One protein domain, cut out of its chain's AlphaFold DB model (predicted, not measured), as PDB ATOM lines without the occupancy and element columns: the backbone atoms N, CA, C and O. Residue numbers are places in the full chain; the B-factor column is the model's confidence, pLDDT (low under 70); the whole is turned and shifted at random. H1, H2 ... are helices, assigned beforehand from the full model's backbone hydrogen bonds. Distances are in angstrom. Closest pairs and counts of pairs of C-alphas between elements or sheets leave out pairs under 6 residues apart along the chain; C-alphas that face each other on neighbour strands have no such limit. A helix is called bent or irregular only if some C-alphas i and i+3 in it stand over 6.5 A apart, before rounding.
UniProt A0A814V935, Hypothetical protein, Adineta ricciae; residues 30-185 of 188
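What this domain is: This is residues 30 to 185 of the 188 residues of the protein "Hypothetical protein" of Adineta ricciae (UniProt A0A814V935). One very long helix, H1, runs the whole length of the model: its first part, residues 30 to 54, sticks out as a bare arm, and five shorter helices pack on its other part to make a head. In that head the hairpin of H5 and H6 packs on H1, H4 crosses both H1 and H6, H3 touches H1 near its last residues, and H2 folds back along H1. The printed part has 156 residues with six named helices, H1 to H6 in chain order, and no named strand; the class is all helix. It is loose, with a radius of gyration of the C-alphas of 20.9 A, and spans 83 by 31 by 25 A, the arm making much of the length.

Where its parts are: Find C-alpha 30 at (-33.504, -72.747, 79.156); from there H1 runs through residues 30 to 84, 79.4 A, to C-alpha 84 at (9.612, -55.390, 143.567). H1 is neither bent nor irregular, but only just: C-alphas 76 and 79 are 6.3 A apart. Next come H2, residues 90 to 96, and H3, residues 106 to 118, 18.3 A long. Read on to H4, residues 123 to 135, 18.2 A, and H5, residues 147 to 160, 19.8 A. H6, residues 163 to 179, measures 24.0 A and ends at C-alpha 179, (8.630, -64.580, 132.634).

How they stand to each other: Begin with H1, which touches the five other helices. Its residues 55 to 66 touch H5, closest at the C-alphas of Leu 59 and Leu 160, 6.1 A, at a steep tilt of 49 degrees, opposite ways. Its residues 63 to 70 touch H4, closest at the C-alphas of Ala 67 and Ser 133, 4.3 A. Its residues 66 to 77 touch H6, closest at the C-alphas of Phe 73 and Ile 176, 6.5 A. Residues 78 to 82 touch H3, about perpendicular at 77 degrees, closest at the C-alphas of Val 78 and Ile 115, 6.4 A. Residues 74 to 79 touch H2, closest at the C-alphas of Thr 79 and Ser 93, 6.7 A; H1 and H2 form a helical hairpin. H5 and H6 form another, at a shallow tilt of 11 degrees. H4 touches H6 about perpendicular, at 81 degrees, closest at the C-alphas of Gln 125 and Ala 168, 4.5 A. H2 and H6 are apart. Every O i to N i+4 pair is within hydrogen-bond range in H3, H4, H5 and H6; H1 has 49 of 51, and H2 1 of 3, with 2 of 4 O i to N i+3 pairs.

The domain as a whole: The C-alphas farthest apart, of Ser 30 and Asn 86, are 83.0 A apart. The printed part has no cut, and its long link is H4 to H5, 11 residues. Look for low confidence, pLDDT under 70, at residues 30 to 37, 86 to 105 and 137 to 140.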
ATOM      1  N   SER A  30     -34.251 -73.989  78.877       57.22
ATOM      2  CA  SER A  30     -33.504 -72.747  79.156       57.22
ATOM      3  C   SER A  30     -33.978 -72.045  80.430       57.22
ATOM      4  O   SER A  30     -33.163 -71.503  81.173       57.22
ATOM      5  N   THR A  31     -35.274 -72.119  80.743       60.22
ATOM      6  CA  THR A  31     -35.820 -71.578  81.992       60.22
ATOM      7  C   THR A  31     -35.395 -72.431  83.193       60.22
ATOM      8  O   THR A  31     -34.911 -71.884  84.178       60.22
ATOM      9  N   LEU A  32     -35.496 -73.764  83.112       58.97
ATOM     10  CA  LEU A  32     -35.058 -74.695  84.166       58.97
ATOM     11  C   LEU A  32     -33.549 -74.618  84.413       58.97
ATOM     12  O   LEU A  32     -33.131 -74.445  85.551       58.97
ATOM     13  N   THR A  33     -32.736 -74.672  83.357       59.91
ATOM     14  CA  THR A  33     -31.273 -74.544  83.464       59.91
ATOM     15  C   THR A  33     -30.857 -73.151  83.931       59.91
ATOM     16  O   THR A  33     -29.916 -73.030  84.710       59.91
ATOM     17  N   GLY A  34     -31.586 -72.099  83.543       60.66
ATOM     18  CA  GLY A  34     -31.414 -70.748  84.077       60.66
ATOM     19  C   GLY A  34     -31.719 -70.654  85.576       60.66
ATOM     20  O   GLY A  34     -30.959 -70.023  86.307       60.66
ATOM     21  N   PHE A  35     -32.772 -71.326  86.056       60.34
ATOM     22  CA  PHE A  35     -33.079 -71.438  87.487       60.34
ATOM     23  C   PHE A  35     -32.040 -72.268  88.250       60.34
ATOM     24  O   PHE A  35     -31.678 -71.894  89.361       60.34
ATOM     25  N   GLU A  36     -31.544 -73.367  87.681       62.22
ATOM     26  CA  GLU A  36     -30.492 -74.194  88.288       62.22
ATOM     27  C   GLU A  36     -29.157 -73.440  88.384       62.22
ATOM     28  O   GLU A  36     -28.486 -73.523  89.413       62.22
ATOM     29  N   CYS A  37     -28.804 -72.649  87.364       62.06
ATOM     30  CA  CYS A  37     -27.619 -71.790  87.391       62.06
ATOM     31  C   CYS A  37     -27.763 -70.659  88.424       62.06
ATOM     32  O   CYS A  37     -26.875 -70.483  89.253       62.06
ATOM     33  N   ASP A  38     -28.896 -69.947  88.444       71.81
ATOM     34  CA  ASP A  38     -29.168 -68.876  89.419       71.81
ATOM     35  C   ASP A  38     -29.230 -69.409  90.863       71.81
ATOM     36  O   ASP A  38     -28.746 -68.770  91.800       71.81
ATOM     37  N   LEU A  39     -29.775 -70.613  91.064       71.25
ATOM     38  CA  LEU A  39     -29.784 -71.281  92.363       71.25
ATOM     39  C   LEU A  39     -28.371 -71.703  92.789       71.25
ATOM     40  O   LEU A  39     -28.003 -71.479  93.942       71.25
ATOM     41  N   GLY A  40     -27.573 -72.265  91.877       72.81
ATOM     42  CA  GLY A  40     -26.178 -72.634  92.126       72.81
ATOM     43  C   GLY A  40     -25.304 -71.433  92.489       72.81
ATOM     44  O   GLY A  40     -24.556 -71.486  93.467       72.81
ATOM     45  N   ASP A  41     -25.464 -70.317  91.777       75.12
ATOM     46  CA  ASP A  41     -24.755 -69.068  92.060       75.12
ATOM     47  C   ASP A  41     -25.163 -68.475  93.418       75.12
ATOM     48  O   ASP A  41     -24.306 -68.030  94.188       75.12
ATOM     49  N   LYS A  42     -26.455 -68.517  93.765       73.62
ATOM     50  CA  LYS A  42     -26.948 -68.089  95.086       73.62
ATOM     51  C   LYS A  42     -26.436 -68.978  96.217       73.62
ATOM     52  O   LYS A  42     -26.057 -68.449  97.260       73.62
ATOM     53  N   LEU A  43     -26.384 -70.297  96.022       77.69
ATOM     54  CA  LEU A  43     -25.792 -71.235  96.984       77.69
ATOM     55  C   LEU A  43     -24.304 -70.943  97.196       77.69
ATOM     56  O   LEU A  43     -23.883 -70.754  98.334       77.69
ATOM     57  N   ALA A  44     -23.532 -70.773  96.121       77.19
ATOM     58  CA  ALA A  44     -22.115 -70.427  96.216       77.19
ATOM     59  C   ALA A  44     -21.880 -69.070  96.911       77.19
ATOM     60  O   ALA A  44     -20.902 -68.899  97.643       77.19
ATOM     61  N   GLN A  45     -22.769 -68.089  96.714       78.31
ATOM     62  CA  GLN A  45     -22.723 -66.814  97.438       78.31
ATOM     63  C   GLN A  45     -23.027 -66.975  98.934       78.31
ATOM     64  O   GLN A  45     -22.369 -66.335  99.755       78.31
ATOM     65  N   ILE A  46     -23.998 -67.821  99.297       80.38
ATOM     66  CA  ILE A  46     -24.325 -68.128 100.697       80.38
ATOM     67  C   ILE A  46     -23.152 -68.837 101.377       80.38
ATOM     68  O   ILE A  46     -22.786 -68.450 102.487       80.38
ATOM     69  N   ASP A  47     -22.523 -69.805 100.711       78.38
ATOM     70  CA  ASP A  47     -21.368 -70.525 101.250       78.38
ATOM     71  C   ASP A  47     -20.193 -69.577 101.506       78.38
ATOM     72  O   ASP A  47     -19.672 -69.528 102.619       78.38
ATOM     73  N   ARG A  48     -19.848 -68.722 100.529       78.75
ATOM     74  CA  ARG A  48     -18.798 -67.700 100.697       78.75
ATOM     75  C   ARG A  48     -19.111 -66.728 101.829       78.75
ATOM     76  O   ARG A  48     -18.230 -66.382 102.609       78.75
ATOM     77  N   LYS A  49     -20.364 -66.277 101.938       83.12
ATOM     78  CA  LYS A  49     -20.789 -65.385 103.025       83.12
ATOM     79  C   LYS A  49     -20.670 -66.064 104.388       83.12
ATOM     80  O   LYS A  49     -20.237 -65.427 105.342       83.12
ATOM     81  N   THR A  50     -21.036 -67.338 104.466       81.69
ATOM     82  CA  THR A  50     -20.943 -68.127 105.696       81.69
ATOM     83  C   THR A  50     -19.482 -68.337 106.091       81.69
ATOM     84  O   THR A  50     -19.137 -68.148 107.253       81.69
ATOM     85  N   GLU A  51     -18.599 -68.637 105.136       85.62
ATOM     86  CA  GLU A  51     -17.158 -68.767 105.380       85.62
ATOM     87  C   GLU A  51     -16.536 -67.462 105.895       85.62
ATOM     88  O   GLU A  51     -15.809 -67.485 106.890       85.62
ATOM     89  N   MET A  52     -16.879 -66.317 105.292       85.25
ATOM     90  CA  MET A  52     -16.433 -65.008 105.787       85.25
ATOM     91  C   MET A  52     -16.906 -64.751 107.223       85.25
ATOM     92  O   MET A  52     -16.108 -64.347 108.062       85.25
ATOM     93  N   GLN A  53     -18.170 -65.047 107.541       86.38
ATOM     94  CA  GLN A  53     -18.694 -64.886 108.903       86.38
ATOM     95  C   GLN A  53     -17.984 -65.790 109.920       86.38
ATOM     96  O   GLN A  53     -17.740 -65.376 111.051       86.38
ATOM     97  N   VAL A  54     -17.624 -67.019 109.534       88.25
ATOM     98  CA  VAL A  54     -16.842 -67.919 110.395       88.25
ATOM     99  C   VAL A  54     -15.450 -67.342 110.656       88.25
ATOM    100  O   VAL A  54     -15.006 -67.337 111.803       88.25
ATOM    101  N   GLN A  55     -14.780 -66.812 109.631       86.81
ATOM    102  CA  GLN A  55     -13.471 -66.173 109.795       86.81
ATOM    103  C   GLN A  55     -13.545 -64.916 110.675       86.81
ATOM    104  O   GLN A  55     -12.696 -64.741 111.547       86.81
ATOM    105  N   GLU A  56     -14.576 -64.081 110.515       87.62
ATOM    106  CA  GLU A  56     -14.811 -62.906 111.367       87.62
ATOM    107  C   GLU A  56     -15.009 -63.296 112.838       87.62
ATOM    108  O   GLU A  56     -14.431 -62.677 113.736       87.62
ATOM    109  N   LEU A  57     -15.779 -64.358 113.100       88.94
ATOM    110  CA  LEU A  57     -15.968 -64.885 114.452       88.94
ATOM    111  C   LEU A  57     -14.660 -65.423 115.042       88.94
ATOM    112  O   LEU A  57     -14.348 -65.149 116.203       88.94
ATOM    113  N   GLU A  58     -13.878 -66.171 114.262       92.00
ATOM    114  CA  GLU A  58     -12.584 -66.687 114.715       92.00
ATOM    115  C   GLU A  58     -11.586 -65.568 115.024       92.00
ATOM    116  O   GLU A  58     -10.857 -65.670 116.019       92.00
ATOM    117  N   LEU A  59     -11.564 -64.520 114.193       92.12
ATOM    118  CA  LEU A  59     -10.737 -63.334 114.386       92.12
ATOM    119  C   LEU A  59     -11.147 -62.601 115.664       92.12
ATOM    120  O   LEU A  59     -10.293 -62.325 116.502       92.12
ATOM    121  N   SER A  60     -12.447 -62.369 115.864       90.62
ATOM    122  CA  SER A  60     -12.961 -61.749 117.088       90.62
ATOM    123  C   SER A  60     -12.587 -62.556 118.340       90.62
ATOM    124  O   SER A  60     -12.079 -61.988 119.305       90.62
ATOM    125  N   GLU A  61     -12.730 -63.889 118.316       90.69
ATOM    126  CA  GLU A  61     -12.293 -64.756 119.423       90.69
ATOM    127  C   GLU A  61     -10.777 -64.642 119.663       90.69
ATOM    128  O   GLU A  61     -10.329 -64.630 120.809       90.69
ATOM    129  N   CYS A  62      -9.977 -64.561 118.594       93.81
ATOM    130  CA  CYS A  62      -8.528 -64.407 118.689       93.81
ATOM    131  C   CYS A  62      -8.148 -63.080 119.355       93.81
ATOM    132  O   CYS A  62      -7.373 -63.080 120.312       93.81
ATOM    133  N   LEU A  63      -8.711 -61.966 118.886       93.44
ATOM    134  CA  LEU A  63      -8.419 -60.626 119.394       93.44
ATOM    135  C   LEU A  63      -8.869 -60.449 120.850       93.44
ATOM    136  O   LEU A  63      -8.109 -59.922 121.664       93.44
ATOM    137  N   LEU A  64     -10.047 -60.973 121.209       91.69
ATOM    138  CA  LEU A  64     -10.517 -61.008 122.596       91.69
ATOM    139  C   LEU A  64      -9.540 -61.755 123.503       91.69
ATOM    140  O   LEU A  64      -9.218 -61.289 124.596       91.69
ATOM    141  N   PHE A  65      -9.036 -62.903 123.056       92.69
ATOM    142  CA  PHE A  65      -8.097 -63.672 123.862       92.69
ATOM    143  C   PHE A  65      -6.725 -62.985 123.955       92.69
ATOM    144  O   PHE A  65      -6.108 -62.983 125.017       92.69
ATOM    145  N   VAL A  66      -6.245 -62.356 122.878       94.44
ATOM    146  CA  VAL A  66      -5.018 -61.541 122.911       94.44
ATOM    147  C   VAL A  66      -5.151 -60.411 123.931       94.44
ATOM    148  O   VAL A  66      -4.257 -60.235 124.755       94.44
ATOM    149  N   ALA A  67      -6.281 -59.703 123.951       91.94
ATOM    150  CA  ALA A  67      -6.550 -58.665 124.942       91.94
ATOM    151  C   ALA A  67      -6.513 -59.214 126.386       91.94
ATOM    152  O   ALA A  67      -5.885 -58.614 127.257       91.94
ATOM    153  N   GLN A  68      -7.076 -60.403 126.625       91.31
ATOM    154  CA  GLN A  68      -6.979 -61.085 127.923       91.31
ATOM    155  C   GLN A  68      -5.535 -61.456 128.301       91.31
ATOM    156  O   GLN A  68      -5.159 -61.353 129.469       91.31
ATOM    157  N   LEU A  69      -4.710 -61.880 127.336       93.12
ATOM    158  CA  LEU A  69      -3.289 -62.161 127.572       93.12
ATOM    159  C   LEU A  69      -2.503 -60.899 127.931       93.12
ATOM    160  O   LEU A  69      -1.622 -60.963 128.787       93.12
ATOM    161  N   VAL A  70      -2.816 -59.766 127.296       92.69
ATOM    162  CA  VAL A  70      -2.203 -58.470 127.613       92.69
ATOM    163  C   VAL A  70      -2.484 -58.099 129.067       92.69
ATOM    164  O   VAL A  70      -1.549 -57.783 129.801       92.69
ATOM    165  N   GLU A  71      -3.736 -58.205 129.514       89.12
ATOM    166  CA  GLU A  71      -4.098 -57.929 130.910       89.12
ATOM    167  C   GLU A  71      -3.440 -58.910 131.889       89.12
ATOM    168  O   GLU A  71      -2.837 -58.494 132.882       89.12
ATOM    169  N   LEU A  72      -3.436 -60.210 131.571       90.88
ATOM    170  CA  LEU A  72      -2.735 -61.211 132.377       90.88
ATOM    171  C   LEU A  72      -1.244 -60.871 132.518       90.88
ATOM    172  O   LEU A  72      -0.695 -60.943 133.618       90.88
ATOM    173  N   PHE A  73      -0.585 -60.474 131.429       92.25
ATOM    174  CA  PHE A  73       0.826 -60.092 131.440       92.25
ATOM    175  C   PHE A  73       1.074 -58.822 132.266       92.25
ATOM    176  O   PHE A  73       1.999 -58.787 133.085       92.25
ATOM    177  N   LYS A  74       0.213 -57.801 132.137       89.69
ATOM    178  CA  LYS A  74       0.270 -56.589 132.972       89.69
ATOM    179  C   LYS A  74       0.161 -56.921 134.459       89.69
ATOM    180  O   LYS A  74       0.920 -56.388 135.270       89.69
ATOM    181  N   HIS A  75      -0.761 -57.797 134.848       86.19
ATOM    182  CA  HIS A  75      -0.965 -58.129 136.260       86.19
ATOM    183  C   HIS A  75       0.140 -59.017 136.825       86.19
ATOM    184  O   HIS A  75       0.612 -58.779 137.931       86.19
ATOM    185  N   THR A  76       0.573 -60.024 136.074       88.00
ATOM    186  CA  THR A  76       1.484 -61.048 136.605       88.00
ATOM    187  C   THR A  76       2.952 -60.668 136.479       88.00
ATOM    188  O   THR A  76       3.736 -60.970 137.377       88.00
ATOM    189  N   VAL A  77       3.335 -59.989 135.397       90.19
ATOM    190  CA  VAL A  77       4.733 -59.646 135.118       90.19
ATOM    191  C   VAL A  77       4.995 -58.179 135.422       90.19
ATOM    192  O   VAL A  77       5.875 -57.877 136.229       90.19
ATOM    193  N   VAL A  78       4.231 -57.259 134.825       88.12
ATOM    194  CA  VAL A  78       4.502 -55.816 134.952       88.12
ATOM    195  C   VAL A  78       4.256 -55.331 136.380       88.12
ATOM    196  O   VAL A  78       5.159 -54.778 137.003       88.12
ATOM    197  N   THR A  79       3.070 -55.590 136.932       85.75
ATOM    198  CA  THR A  79       2.688 -55.126 138.278       85.75
ATOM    199  C   THR A  79       3.611 -55.714 139.344       85.75
ATOM    200  O   THR A  79       4.129 -54.975 140.177       85.75
ATOM    201  N   THR A  80       3.901 -57.015 139.273       85.31
ATOM    202  CA  THR A  80       4.845 -57.684 140.182       85.31
ATOM    203  C   THR A  80       6.253 -57.093 140.084       85.31
ATOM    204  O   THR A  80       6.901 -56.857 141.102       85.31
ATOM    205  N   THR A  81       6.742 -56.810 138.870       86.06
ATOM    206  CA  THR A  81       8.067 -56.195 138.680       86.06
ATOM    207  C   THR A  81       8.110 -54.789 139.273       86.06
ATOM    208  O   THR A  81       9.065 -54.455 139.971       86.06
ATOM    209  N   LEU A  82       7.060 -53.991 139.065       83.25
ATOM    210  CA  LEU A  82       6.955 -52.648 139.635       83.25
ATOM    211  C   LEU A  82       6.923 -52.665 141.167       83.25
ATOM    212  O   LEU A  82       7.600 -51.859 141.799       83.25
ATOM    213  N   GLN A  83       6.185 -53.600 141.773       80.81
ATOM    214  CA  GLN A  83       6.141 -53.762 143.231       80.81
ATOM    215  C   GLN A  83       7.521 -54.110 143.809       80.81
ATOM    216  O   GLN A  83       7.923 -53.556 144.830       80.81
ATOM    217  N   ASN A  84       8.281 -54.969 143.126       80.56
ATOM    218  CA  ASN A  84       9.612 -55.390 143.567       80.56
ATOM    219  C   ASN A  84      10.688 -54.296 143.441       80.56
ATOM    220  O   ASN A  84      11.726 -54.388 144.094       80.56
ATOM    221  N   GLN A  85      10.460 -53.255 142.635       76.62
ATOM    222  CA  GLN A  85      11.380 -52.119 142.498       76.62
ATOM    223  C   GLN A  85      11.277 -51.102 143.658       76.62
ATOM    224  O   GLN A  85      11.944 -50.076 143.614       76.62
ATOM    225  N   ASN A  86      10.508 -51.393 144.722       58.22
ATOM    226  CA  ASN A  86      10.479 -50.662 146.006       58.22
ATOM    227  C   ASN A  86      10.154 -49.152 145.946       58.22
ATOM    228  O   ASN A  86      10.323 -48.444 146.938       58.22
ATOM    229  N   GLU A  87       9.634 -48.647 144.828       55.66
ATOM    230  CA  GLU A  87       9.319 -47.222 144.646       55.66
ATOM    231  C   GLU A  87       7.813 -46.908 144.705       55.66
ATOM    232  O   GLU A  87       7.398 -45.829 144.274       55.66
ATOM    233  N   TRP A  88       6.966 -47.816 145.218       59.88
ATOM    234  CA  TRP A  88       5.521 -47.696 145.006       59.88
ATOM    235  C   TRP A  88       4.580 -47.901 146.191       59.88
ATOM    236  O   TRP A  88       4.713 -48.830 146.981       59.88
ATOM    237  N   SER A  89       3.579 -47.012 146.265       56.19
ATOM    238  CA  SER A  89       2.450 -47.047 147.195       56.19
ATOM    239  C   SER A  89       1.295 -47.897 146.645       56.19
ATOM    240  O   SER A  89       1.056 -47.948 145.433       56.19
ATOM    241  N   ASN A  90       0.550 -48.544 147.550       55.56
ATOM    242  CA  ASN A  90      -0.521 -49.505 147.244       55.56
ATOM    243  C   ASN A  90      -1.623 -48.981 146.294       55.56
ATOM    244  O   ASN A  90      -2.200 -49.777 145.554       55.56
ATOM    245  N   ASP A  91      -1.890 -47.671 146.249       54.31
ATOM    246  CA  ASP A  91      -2.928 -47.091 145.378       54.31
ATOM    247  C   ASP A  91      -2.606 -47.212 143.878       54.31
ATOM    248  O   ASP A  91      -3.501 -47.349 143.046       54.31
ATOM    249  N   THR A  92      -1.327 -47.242 143.499       56.19
ATOM    250  CA  THR A  92      -0.929 -47.229 142.079       56.19
ATOM    251  C   THR A  92      -1.102 -48.587 141.392       56.19
ATOM    252  O   THR A  92      -1.391 -48.654 140.196       56.19
ATOM    253  N   SER A  93      -1.038 -49.681 142.161       56.00
ATOM    254  CA  SER A  93      -1.358 -51.032 141.671       56.00
ATOM    255  C   SER A  93      -2.832 -51.148 141.260       56.00
ATOM    256  O   SER A  93      -3.160 -51.833 140.293       56.00
ATOM    257  N   HIS A  94      -3.727 -50.429 141.950       55.53
ATOM    258  CA  HIS A  94      -5.146 -50.376 141.595       55.53
ATOM    259  C   HIS A  94      -5.410 -49.593 140.300       55.53
ATOM    260  O   HIS A  94      -6.372 -49.910 139.599       55.53
ATOM    261  N   HIS A  95      -4.563 -48.615 139.957       53.22
ATOM    262  CA  HIS A  95      -4.680 -47.843 138.717       53.22
ATOM    263  C   HIS A  95      -4.269 -48.645 137.477       53.22
ATOM    264  O   HIS A  95      -4.976 -48.593 136.474       53.22
ATOM    265  N   LEU A  96      -3.202 -49.450 137.555       56.94
ATOM    266  CA  LEU A  96      -2.830 -50.367 136.468       56.94
ATOM    267  C   LEU A  96      -3.903 -51.421 136.197       56.94
ATOM    268  O   LEU A  96      -4.091 -51.828 135.058       56.94
ATOM    269  N   ARG A  97      -4.626 -51.837 137.242       53.72
ATOM    270  CA  ARG A  97      -5.665 -52.866 137.143       53.72
ATOM    271  C   ARG A  97      -6.952 -52.413 136.447       53.72
ATOM    272  O   ARG A  97      -7.842 -53.225 136.241       53.72
ATOM    273  N   LYS A  98      -7.086 -51.117 136.151       53.25
ATOM    274  CA  LYS A  98      -8.320 -50.521 135.613       53.25
ATOM    275  C   LYS A  98      -8.131 -49.738 134.313       53.25
ATOM    276  O   LYS A  98      -9.095 -49.119 133.873       53.25
ATOM    277  N   GLN A  99      -6.925 -49.667 133.740       55.19
ATOM    278  CA  GLN A  99      -6.661 -48.743 132.630       55.19
ATOM    279  C   GLN A  99      -6.175 -49.429 131.345       55.19
ATOM    280  O   GLN A  99      -5.151 -50.111 131.305       55.19
ATOM    281  N   ASN A 100      -6.910 -49.150 130.264       53.53
ATOM    282  CA  ASN A 100      -6.823 -49.806 128.954       53.53
ATOM    283  C   ASN A 100      -5.764 -49.198 128.009       53.53
ATOM    284  O   ASN A 100      -5.900 -49.305 126.797       53.53
ATOM    285  N   GLY A 101      -4.708 -48.546 128.511       52.72
ATOM    286  CA  GLY A 101      -3.629 -48.087 127.618       52.72
ATOM    287  C   GLY A 101      -2.679 -47.030 128.166       52.72
ATOM    288  O   GLY A 101      -1.496 -47.077 127.854       52.72
ATOM    289  N   ALA A 102      -3.159 -46.114 129.003       54.84
ATOM    290  CA  ALA A 102      -2.334 -45.088 129.638       54.84
ATOM    291  C   ALA A 102      -2.849 -44.869 131.050       54.84
ATOM    292  O   ALA A 102      -4.052 -44.706 131.216       54.84
ATOM    293  N   THR A 103      -1.950 -44.858 132.033       54.97
ATOM    294  CA  THR A 103      -2.282 -44.709 133.457       54.97
ATOM    295  C   THR A 103      -2.678 -43.273 133.848       54.97
ATOM    296  O   THR A 103      -3.012 -42.992 135.002       54.97
ATOM    297  N   GLY A 104      -2.576 -42.333 132.898       56.28
ATOM    298  CA  GLY A 104      -2.668 -40.888 133.134       56.28
ATOM    299  C   GLY A 104      -1.438 -40.312 133.846       56.28
ATOM    300  O   GLY A 104      -1.393 -39.116 134.127       56.28
ATOM    301  N   ASN A 105      -0.433 -41.148 134.125       65.69
ATOM    302  CA  ASN A 105       0.817 -40.791 134.773       65.69
ATOM    303  C   ASN A 105       1.979 -41.164 133.845       65.69
ATOM    304  O   ASN A 105       2.393 -42.317 133.769       65.69
ATOM    305  N   THR A 106       2.545 -40.162 133.173       70.12
ATOM    306  CA  THR A 106       3.606 -40.337 132.169       70.12
ATOM    307  C   THR A 106       4.830 -41.080 132.708       70.12
ATOM    308  O   THR A 106       5.483 -41.819 131.975       70.12
ATOM    309  N   LEU A 107       5.145 -40.912 133.995       71.12
ATOM    310  CA  LEU A 107       6.284 -41.579 134.624       71.12
ATOM    311  C   LEU A 107       6.004 -43.067 134.849       71.12
ATOM    312  O   LEU A 107       6.902 -43.893 134.708       71.12
ATOM    313  N   LEU A 108       4.758 -43.412 135.167       74.44
ATOM    314  CA  LEU A 108       4.328 -44.798 135.258       74.44
ATOM    315  C   LEU A 108       4.285 -45.453 133.875       74.44
ATOM    316  O   LEU A 108       4.864 -46.521 133.698       74.44
ATOM    317  N   ASP A 109       3.685 -44.795 132.889       78.25
ATOM    318  CA  ASP A 109       3.619 -45.327 131.526       78.25
ATOM    319  C   ASP A 109       5.028 -45.630 130.981       78.25
ATOM    320  O   ASP A 109       5.265 -46.714 130.452       78.25
ATOM    321  N   HIS A 110       6.004 -44.752 131.248       82.25
ATOM    322  CA  HIS A 110       7.406 -44.985 130.894       82.25
ATOM    323  C   HIS A 110       8.030 -46.189 131.622       82.25
ATOM    324  O   HIS A 110       8.773 -46.959 131.019       82.25
ATOM    325  N   LYS A 111       7.740 -46.388 132.915       84.25
ATOM    326  CA  LYS A 111       8.247 -47.553 133.663       84.25
ATOM    327  C   LYS A 111       7.631 -48.864 133.178       84.25
ATOM    328  O   LYS A 111       8.338 -49.862 133.076       84.25
ATOM    329  N   VAL A 112       6.331 -48.872 132.871       87.94
ATOM    330  CA  VAL A 112       5.659 -50.032 132.266       87.94
ATOM    331  C   VAL A 112       6.333 -50.384 130.951       87.94
ATOM    332  O   VAL A 112       6.691 -51.539 130.741       87.94
ATOM    333  N   GLU A 113       6.548 -49.386 130.098       88.44
ATOM    334  CA  GLU A 113       7.188 -49.576 128.805       88.44
ATOM    335  C   GLU A 113       8.608 -50.140 128.948       88.44
ATOM    336  O   GLU A 113       8.940 -51.124 128.294       88.44
ATOM    337  N   GLN A 114       9.414 -49.597 129.868       90.31
ATOM    338  CA  GLN A 114      10.748 -50.126 130.169       90.31
ATOM    339  C   GLN A 114      10.702 -51.593 130.597       90.31
ATOM    340  O   GLN A 114      11.455 -52.408 130.072       90.31
ATOM    341  N   ILE A 115       9.787 -51.953 131.500       91.44
ATOM    342  CA  ILE A 115       9.631 -53.344 131.932       91.44
ATOM    343  C   ILE A 115       9.259 -54.228 130.748       91.44
ATOM    344  O   ILE A 115       9.848 -55.288 130.582       91.44
ATOM    345  N   VAL A 116       8.297 -53.815 129.927       93.31
ATOM    346  CA  VAL A 116       7.857 -54.584 128.758       93.31
ATOM    347  C   VAL A 116       9.016 -54.806 127.780       93.31
ATOM    348  O   VAL A 116       9.206 -55.928 127.301       93.31
ATOM    349  N   MET A 117       9.839 -53.778 127.556       93.94
ATOM    350  CA  MET A 117      11.043 -53.869 126.730       93.94
ATOM    351  C   MET A 117      12.096 -54.815 127.310       93.94
ATOM    352  O   MET A 117      12.635 -55.653 126.588       93.94
ATOM    353  N   ASP A 118      12.316 -54.778 128.625       92.44
ATOM    354  CA  ASP A 118      13.206 -55.713 129.326       92.44
ATOM    355  C   ASP A 118      12.714 -57.172 129.258       92.44
ATOM    356  O   ASP A 118      13.480 -58.108 129.509       92.44
ATOM    357  N   LYS A 119      11.433 -57.390 128.932       92.69
ATOM    358  CA  LYS A 119      10.832 -58.716 128.696       92.69
ATOM    359  C   LYS A 119      10.787 -59.114 127.220       92.69
ATOM    360  O   LYS A 119      10.180 -60.131 126.891       92.69
ATOM    361  N   GLY A 120      11.470 -58.370 126.351       90.94
ATOM    362  CA  GLY A 120      11.720 -58.761 124.963       90.94
ATOM    363  C   GLY A 120      10.677 -58.293 123.951       90.94
ATOM    364  O   GLY A 120      10.752 -58.704 122.796       90.94
ATOM    365  N   LEU A 121       9.729 -57.437 124.344       95.38
ATOM    366  CA  LEU A 121       8.827 -56.776 123.401       95.38
ATOM    367  C   LEU A 121       9.435 -55.447 122.942       95.38
ATOM    368  O   LEU A 121      10.039 -54.718 123.720       95.38
ATOM    369  N   THR A 122       9.239 -55.081 121.683       95.44
ATOM    370  CA  THR A 122       9.528 -53.715 121.219       95.44
ATOM    371  C   THR A 122       8.417 -52.750 121.639       95.44
ATOM    372  O   THR A 122       7.297 -53.165 121.956       95.44
ATOM    373  N   ARG A 123       8.706 -51.445 121.608       92.44
ATOM    374  CA  ARG A 123       7.704 -50.395 121.849       92.44
ATOM    375  C   ARG A 123       6.540 -50.518 120.866       92.44
ATOM    376  O   ARG A 123       5.384 -50.391 121.255       92.44
ATOM    377  N   GLU A 124       6.844 -50.780 119.603       93.62
ATOM    378  CA  GLU A 124       5.876 -50.915 118.520       93.62
ATOM    379  C   GLU A 124       4.951 -52.112 118.760       93.62
ATOM    380  O   GLU A 124       3.731 -51.968 118.705       93.62
ATOM    381  N   GLN A 125       5.516 -53.266 119.127       95.38
ATOM    382  CA  GLN A 125       4.738 -54.454 119.482       95.38
ATOM    383  C   GLN A 125       3.859 -54.206 120.709       95.38
ATOM    384  O   GLN A 125       2.689 -54.581 120.714       95.38
ATOM    385  N   TRP A 126       4.387 -53.542 121.740       94.44
ATOM    386  CA  TRP A 126       3.598 -53.213 122.923       94.44
ATOM    387  C   TRP A 126       2.434 -52.276 122.598       94.44
ATOM    388  O   TRP A 126       1.301 -52.537 122.997       94.44
ATOM    389  N   ASN A 127       2.680 -51.235 121.806       91.44
ATOM    390  CA  ASN A 127       1.639 -50.313 121.364       91.44
ATOM    391  C   ASN A 127       0.576 -51.011 120.507       91.44
ATOM    392  O   ASN A 127      -0.613 -50.749 120.683       91.44
ATOM    393  N   CYS A 128       0.982 -51.936 119.633       92.75
ATOM    394  CA  CYS A 128       0.060 -52.765 118.860       92.75
ATOM    395  C   CYS A 128      -0.855 -53.592 119.779       92.75
ATOM    396  O   CYS A 128      -2.072 -53.610 119.610       92.75
ATOM    397  N   LEU A 129      -0.287 -54.235 120.800       92.75
ATOM    398  CA  LEU A 129      -1.041 -55.033 121.768       92.75
ATOM    399  C   LEU A 129      -1.988 -54.183 122.623       92.75
ATOM    400  O   LEU A 129      -3.115 -54.600 122.892       92.75
ATOM    401  N   LEU A 130      -1.559 -52.983 123.022       90.19
ATOM    402  CA  LEU A 130      -2.417 -52.024 123.715       90.19
ATOM    403  C   LEU A 130      -3.576 -51.563 122.829       90.19
ATOM    404  O   LEU A 130      -4.703 -51.479 123.310       90.19
ATOM    405  N   TYR A 131      -3.330 -51.319 121.540       89.88
ATOM    406  CA  TYR A 131      -4.379 -50.966 120.587       89.88
ATOM    407  C   TYR A 131      -5.407 -52.094 120.416       89.88
ATOM    408  O   TYR A 131      -6.613 -51.839 120.464       89.88
ATOM    409  N   ILE A 132      -4.945 -53.344 120.291       88.25
ATOM    410  CA  ILE A 132      -5.818 -54.527 120.245       88.25
ATOM    411  C   ILE A 132      -6.644 -54.619 121.533       88.25
ATOM    412  O   ILE A 132      -7.861 -54.780 121.472       88.25
ATOM    413  N   SER A 133      -6.009 -54.475 122.697       87.50
ATOM    414  CA  SER A 133      -6.684 -54.514 123.998       87.50
ATOM    415  C   SER A 133      -7.760 -53.428 124.125       87.50
ATOM    416  O   SER A 133      -8.901 -53.740 124.456       87.50
ATOM    417  N   LEU A 134      -7.446 -52.180 123.759       83.38
ATOM    418  CA  LEU A 134      -8.383 -51.055 123.797       83.38
ATOM    419  C   LEU A 134      -9.587 -51.274 122.866       83.38
ATOM    420  O   LEU A 134     -10.726 -51.015 123.251       83.38
ATOM    421  N   SER A 135      -9.333 -51.760 121.650       82.94
ATOM    422  CA  SER A 135     -10.364 -51.944 120.621       82.94
ATOM    423  C   SER A 135     -11.349 -53.066 120.957       82.94
ATOM    424  O   SER A 135     -12.476 -53.057 120.468       82.94
ATOM    425  N   ASN A 136     -10.944 -54.015 121.806       80.12
ATOM    426  CA  ASN A 136     -11.759 -55.167 122.196       80.12
ATOM    427  C   ASN A 136     -12.447 -55.004 123.568       80.12
ATOM    428  O   ASN A 136     -13.167 -55.906 123.997       80.12
ATOM    429  N   GLY A 137     -12.306 -53.837 124.211       67.44
ATOM    430  CA  GLY A 137     -13.076 -53.434 125.392       67.44
ATOM    431  C   GLY A 137     -12.758 -54.206 126.679       67.44
ATOM    432  O   GLY A 137     -11.704 -54.826 126.815       67.44
ATOM    433  N   ASP A 138     -13.686 -54.144 127.642       64.12
ATOM    434  CA  ASP A 138     -13.583 -54.849 128.926       64.12
ATOM    435  C   ASP A 138     -13.675 -56.361 128.703       64.12
ATOM    436  O   ASP A 138     -14.749 -56.969 128.677       64.12
ATOM    437  N   THR A 139     -12.513 -56.984 128.532       67.12
ATOM    438  CA  THR A 139     -12.415 -58.438 128.503       67.12
ATOM    439  C   THR A 139     -12.508 -58.998 129.919       67.12
ATOM    440  O   THR A 139     -12.001 -58.419 130.878       67.12
ATOM    441  N   SER A 140     -13.171 -60.146 130.076       67.19
ATOM    442  CA  SER A 140     -13.181 -60.845 131.361       67.19
ATOM    443  C   SER A 140     -11.747 -61.206 131.763       67.19
ATOM    444  O   SER A 140     -11.088 -61.952 131.036       67.19
ATOM    445  N   GLU A 141     -11.286 -60.696 132.908       70.00
ATOM    446  CA  GLU A 141      -9.931 -60.912 133.428       70.00
ATOM    447  C   GLU A 141      -9.668 -62.421 133.592       70.00
ATOM    448  O   GLU A 141     -10.323 -63.108 134.383       70.00
ATOM    449  N   ILE A 142      -8.709 -62.957 132.831       81.56
ATOM    450  CA  ILE A 142      -8.195 -64.308 133.065       81.56
ATOM    451  C   ILE A 142      -7.073 -64.221 134.099       81.56
ATOM    452  O   ILE A 142      -6.205 -63.358 134.027       81.56
ATOM    453  N   THR A 143      -7.072 -65.130 135.069       80.06
ATOM    454  CA  THR A 143      -6.037 -65.178 136.121       80.06
ATOM    455  C   THR A 143      -4.997 -66.269 135.882       80.06
ATOM    456  O   THR A 143      -3.943 -66.283 136.524       80.06
ATOM    457  N   LYS A 144      -5.300 -67.203 134.970       86.81
ATOM    458  CA  LYS A 144      -4.440 -68.321 134.582       86.81
ATOM    459  C   LYS A 144      -4.608 -68.644 133.104       86.81
ATOM    460  O   LYS A 144      -5.698 -68.492 132.554       86.81
ATOM    461  N   VAL A 145      -3.553 -69.177 132.496       90.94
ATOM    462  CA  VAL A 145      -3.570 -69.659 131.108       90.94
ATOM    463  C   VAL A 145      -2.899 -71.028 130.995       90.94
ATOM    464  O   VAL A 145      -1.977 -71.361 131.736       90.94
ATOM    465  N   SER A 146      -3.370 -71.874 130.086       90.19
ATOM    466  CA  SER A 146      -2.713 -73.143 129.757       90.19
ATOM    467  C   SER A 146      -1.823 -73.008 128.521       90.19
ATOM    468  O   SER A 146      -2.138 -72.267 127.592       90.19
ATOM    469  N   LYS A 147      -0.764 -73.821 128.436       89.00
ATOM    470  CA  LYS A 147       0.073 -73.903 127.222       89.00
ATOM    471  C   LYS A 147      -0.728 -74.251 125.963       89.00
ATOM    472  O   LYS A 147      -0.433 -73.751 124.888       89.00
ATOM    473  N   LYS A 148      -1.775 -75.073 126.101       89.75
ATOM    474  CA  LYS A 148      -2.664 -75.428 124.985       89.75
ATOM    475  C   LYS A 148      -3.439 -74.210 124.468       89.75
ATOM    476  O   LYS A 148      -3.629 -74.088 123.265       89.75
ATOM    477  N   GLN A 149      -3.878 -73.318 125.361       90.88
ATOM    478  CA  GLN A 149      -4.514 -72.060 124.960       90.88
ATOM    479  C   GLN A 149      -3.517 -71.148 124.245       90.88
ATOM    480  O   GLN A 149      -3.837 -70.680 123.160       90.88
ATOM    481  N   LEU A 150      -2.304 -70.977 124.791       92.75
ATOM    482  CA  LEU A 150      -1.239 -70.195 124.144       92.75
ATOM    483  C   LEU A 150      -0.945 -70.697 122.727       92.75
ATOM    484  O   LEU A 150      -0.937 -69.910 121.787       92.75
ATOM    485  N   GLN A 151      -0.817 -72.014 122.553       93.75
ATOM    486  CA  GLN A 151      -0.618 -72.612 121.235       93.75
ATOM    487  C   GLN A 151      -1.804 -72.362 120.288       93.75
ATOM    488  O   GLN A 151      -1.595 -71.987 119.138       93.75
ATOM    489  N   LYS A 152      -3.051 -72.503 120.764       93.12
ATOM    490  CA  LYS A 152      -4.250 -72.221 119.953       93.12
ATOM    491  C   LYS A 152      -4.257 -70.773 119.449       93.12
ATOM    492  O   LYS A 152      -4.625 -70.523 118.306       93.12
ATOM    493  N   ILE A 153      -3.867 -69.819 120.292       93.50
ATOM    494  CA  ILE A 153      -3.813 -68.398 119.917       93.50
ATOM    495  C   ILE A 153      -2.675 -68.152 118.945       93.50
ATOM    496  O   ILE A 153      -2.874 -67.439 117.977       93.50
ATOM    497  N   HIS A 154      -1.516 -68.774 119.156       94.62
ATOM    498  CA  HIS A 154      -0.405 -68.695 118.216       94.62
ATOM    499  C   HIS A 154      -0.825 -69.176 116.816       94.62
ATOM    500  O   HIS A 154      -0.572 -68.503 115.819       94.62
ATOM    501  N   GLU A 155      -1.510 -70.318 116.727       94.88
ATOM    502  CA  GLU A 155      -2.023 -70.862 115.463       94.88
ATOM    503  C   GLU A 155      -3.056 -69.929 114.814       94.88
ATOM    504  O   GLU A 155      -2.977 -69.659 113.614       94.88
ATOM    505  N   LYS A 156      -3.987 -69.382 115.603       93.62
ATOM    506  CA  LYS A 156      -4.982 -68.416 115.119       93.62
ATOM    507  C   LYS A 156      -4.343 -67.114 114.640       93.62
ATOM    508  O   LYS A 156      -4.610 -66.692 113.521       93.62
ATOM    509  N   ALA A 157      -3.459 -66.524 115.438       94.25
ATOM    510  CA  ALA A 157      -2.742 -65.300 115.108       94.25
ATOM    511  C   ALA A 157      -1.907 -65.462 113.836       94.25
ATOM    512  O   ALA A 157      -1.919 -64.589 112.975       94.25
ATOM    513  N   SER A 158      -1.263 -66.622 113.656       95.19
ATOM    514  CA  SER A 158      -0.510 -66.931 112.438       95.19
ATOM    515  C   SER A 158      -1.344 -66.872 111.162       95.19
ATOM    516  O   SER A 158      -0.781 -66.679 110.085       95.19
ATOM    517  N   ARG A 159      -2.646 -67.144 111.271       94.25
ATOM    518  CA  ARG A 159      -3.541 -67.354 110.134       94.25
ATOM    519  C   ARG A 159      -4.475 -66.170 109.888       94.25
ATOM    520  O   ARG A 159      -4.917 -66.000 108.760       94.25
ATOM    521  N   LEU A 160      -4.795 -65.412 110.937       92.69
ATOM    522  CA  LEU A 160      -5.855 -64.401 110.936       92.69
ATOM    523  C   LEU A 160      -5.344 -62.964 111.080       92.69
ATOM    524  O   LEU A 160      -6.083 -62.054 110.726       92.69
ATOM    525  N   LEU A 161      -4.137 -62.755 111.617       93.69
ATOM    526  CA  LEU A 161      -3.606 -61.414 111.884       93.69
ATOM    527  C   LEU A 161      -2.608 -60.968 110.820       93.69
ATOM    528  O   LEU A 161      -1.945 -61.788 110.173       93.69
ATOM    529  N   GLU A 162      -2.474 -59.650 110.683       93.81
ATOM    530  CA  GLU A 162      -1.423 -59.059 109.863       93.81
ATOM    531  C   GLU A 162      -0.037 -59.318 110.470       93.81
ATOM    532  O   GLU A 162       0.100 -59.729 111.622       93.81
ATOM    533  N   ILE A 163       1.015 -59.106 109.674       94.25
ATOM    534  CA  ILE A 163       2.395 -59.444 110.056       94.25
ATOM    535  C   ILE A 163       2.786 -58.777 111.380       94.25
ATOM    536  O   ILE A 163       3.250 -59.468 112.284       94.25
ATOM    537  N   ASP A 164       2.538 -57.476 111.518       93.75
ATOM    538  CA  ASP A 164       2.952 -56.710 112.698       93.75
ATOM    539  C   ASP A 164       2.182 -57.136 113.959       93.75
ATOM    540  O   ASP A 164       2.768 -57.332 115.027       93.75
ATOM    541  N   GLU A 165       0.871 -57.355 113.827       94.56
ATOM    542  CA  GLU A 165       0.006 -57.834 114.909       94.56
ATOM    543  C   GLU A 165       0.398 -59.245 115.352       94.56
ATOM    544  O   GLU A 165       0.532 -59.523 116.547       94.56
ATOM    545  N   ARG A 166       0.623 -60.143 114.390       96.25
ATOM    546  CA  ARG A 166       1.067 -61.514 114.638       96.25
ATOM    547  C   ARG A 166       2.397 -61.525 115.378       96.25
ATOM    548  O   ARG A 166       2.529 -62.234 116.375       96.25
ATOM    549  N   ASP A 167       3.366 -60.750 114.910       96.31
ATOM    550  CA  ASP A 167       4.700 -60.713 115.495       96.31
ATOM    551  C   ASP A 167       4.649 -60.145 116.928       96.31
ATOM    552  O   ASP A 167       5.327 -60.657 117.824       96.31
ATOM    553  N   ALA A 168       3.775 -59.165 117.191       96.50
ATOM    554  CA  ALA A 168       3.509 -58.666 118.539       96.50
ATOM    555  C   ALA A 168       2.866 -59.727 119.450       96.50
ATOM    556  O   ALA A 168       3.293 -59.908 120.594       96.50
ATOM    557  N   VAL A 169       1.879 -60.477 118.947       96.81
ATOM    558  CA  VAL A 169       1.243 -61.579 119.690       96.81
ATOM    559  C   VAL A 169       2.243 -62.692 119.996       96.81
ATOM    560  O   VAL A 169       2.246 -63.228 121.105       96.81
ATOM    561  N   PHE A 170       3.126 -63.031 119.059       97.38
ATOM    562  CA  PHE A 170       4.149 -64.054 119.276       97.38
ATOM    563  C   PHE A 170       5.165 -63.617 120.331       97.38
ATOM    564  O   PHE A 170       5.498 -64.407 121.218       97.38
ATOM    565  N   ALA A 171       5.594 -62.353 120.294       96.94
ATOM    566  CA  ALA A 171       6.456 -61.781 121.323       96.94
ATOM    567  C   ALA A 171       5.786 -61.817 122.709       96.94
ATOM    568  O   ALA A 171       6.414 -62.231 123.685       96.94
ATOM    569  N   LEU A 172       4.495 -61.477 122.797       97.25
ATOM    570  CA  LEU A 172       3.725 -61.569 124.041       97.25
ATOM    571  C   LEU A 172       3.652 -63.005 124.570       97.25
ATOM    572  O   LEU A 172       3.906 -63.234 125.752       97.25
ATOM    573  N   ILE A 173       3.319 -63.978 123.717       96.25
ATOM    574  CA  ILE A 173       3.243 -65.391 124.114       96.25
ATOM    575  C   ILE A 173       4.600 -65.857 124.642       96.25
ATOM    576  O   ILE A 173       4.666 -66.444 125.723       96.25
ATOM    577  N   HIS A 174       5.683 -65.536 123.934       96.12
ATOM    578  CA  HIS A 174       7.030 -65.883 124.366       96.12
ATOM    579  C   HIS A 174       7.388 -65.256 125.722       96.12
ATOM    580  O   HIS A 174       7.932 -65.933 126.601       96.12
ATOM    581  N   ALA A 175       7.039 -63.985 125.932       95.12
ATOM    582  CA  ALA A 175       7.268 -63.298 127.197       95.12
ATOM    583  C   ALA A 175       6.456 -63.920 128.345       95.12
ATOM    584  O   ALA A 175       6.987 -64.109 129.442       95.12
ATOM    585  N   ILE A 176       5.200 -64.310 128.102       94.50
ATOM    586  CA  ILE A 176       4.369 -65.023 129.083       94.50
ATOM    587  C   ILE A 176       5.008 -66.362 129.454       94.50
ATOM    588  O   ILE A 176       5.149 -66.670 130.635       94.50
ATOM    589  N   GLU A 177       5.432 -67.154 128.470       93.44
ATOM    590  CA  GLU A 177       6.060 -68.456 128.718       93.44
ATOM    591  C   GLU A 177       7.383 -68.356 129.482       93.44
ATOM    592  O   GLU A 177       7.717 -69.260 130.251       93.44
ATOM    593  N   THR A 178       8.119 -67.264 129.281       93.44
ATOM    594  CA  THR A 178       9.456 -67.070 129.848       93.44
ATOM    595  C   THR A 178       9.417 -66.446 131.240       93.44
ATOM    596  O   THR A 178      10.170 -66.863 132.122       93.44
ATOM    597  N   TYR A 179       8.558 -65.447 131.455       92.56
ATOM    598  CA  TYR A 179       8.630 -64.580 132.634       92.56
ATOM    599  C   TYR A 179       7.464 -64.729 133.607       92.56
ATOM    600  O   TYR A 179       7.572 -64.265 134.743       92.56
ATOM    601  N   MET A 180       6.363 -65.370 133.212       90.44
ATOM    602  CA  MET A 180       5.241 -65.581 134.120       90.44
ATOM    603  C   MET A 180       5.535 -66.734 135.095       90.44
ATOM    604  O   MET A 180       6.040 -67.790 134.709       90.44
ATOM    605  N   SER A 181       5.201 -66.551 136.379       84.12
ATOM    606  CA  SER A 181       5.361 -67.601 137.397       84.12
ATOM    607  C   SER A 181       4.527 -68.843 137.056       84.12
ATOM    608  O   SER A 181       3.411 -68.756 136.537       84.12
ATOM    609  N   LYS A 182       5.050 -70.027 137.403       85.19
ATOM    610  CA  LYS A 182       4.411 -71.327 137.129       85.19
ATOM    611  C   LYS A 182       3.013 -71.460 137.742       85.19
ATOM    612  O   LYS A 182       2.218 -72.250 137.248       85.19
ATOM    613  N   GLU A 183       2.707 -70.710 138.797       83.06
ATOM    614  CA  GLU A 183       1.402 -70.727 139.477       83.06
ATOM    615  C   GLU A 183       0.257 -70.108 138.654       83.06
ATOM    616  O   GLU A 183      -0.914 -70.444 138.862       83.06
ATOM    617  N   HIS A 184       0.602 -69.252 137.688       82.50
ATOM    618  CA  HIS A 184      -0.334 -68.655 136.733       82.50
ATOM    619  C   HIS A 184      -0.561 -69.537 135.501       82.50
ATOM    620  O   HIS A 184      -1.384 -69.216 134.644       82.50
ATOM    621  N   PHE A 185       0.118 -70.684 135.425       84.50
ATOM    622  CA  PHE A 185      -0.208 -71.713 134.454       84.50
ATOM    623  C   PHE A 185      -1.181 -72.724 135.055       84.50
ATOM    624  O   PHE A 185      -1.019 -73.183 136.187       84.50
TER     625      PHE A 185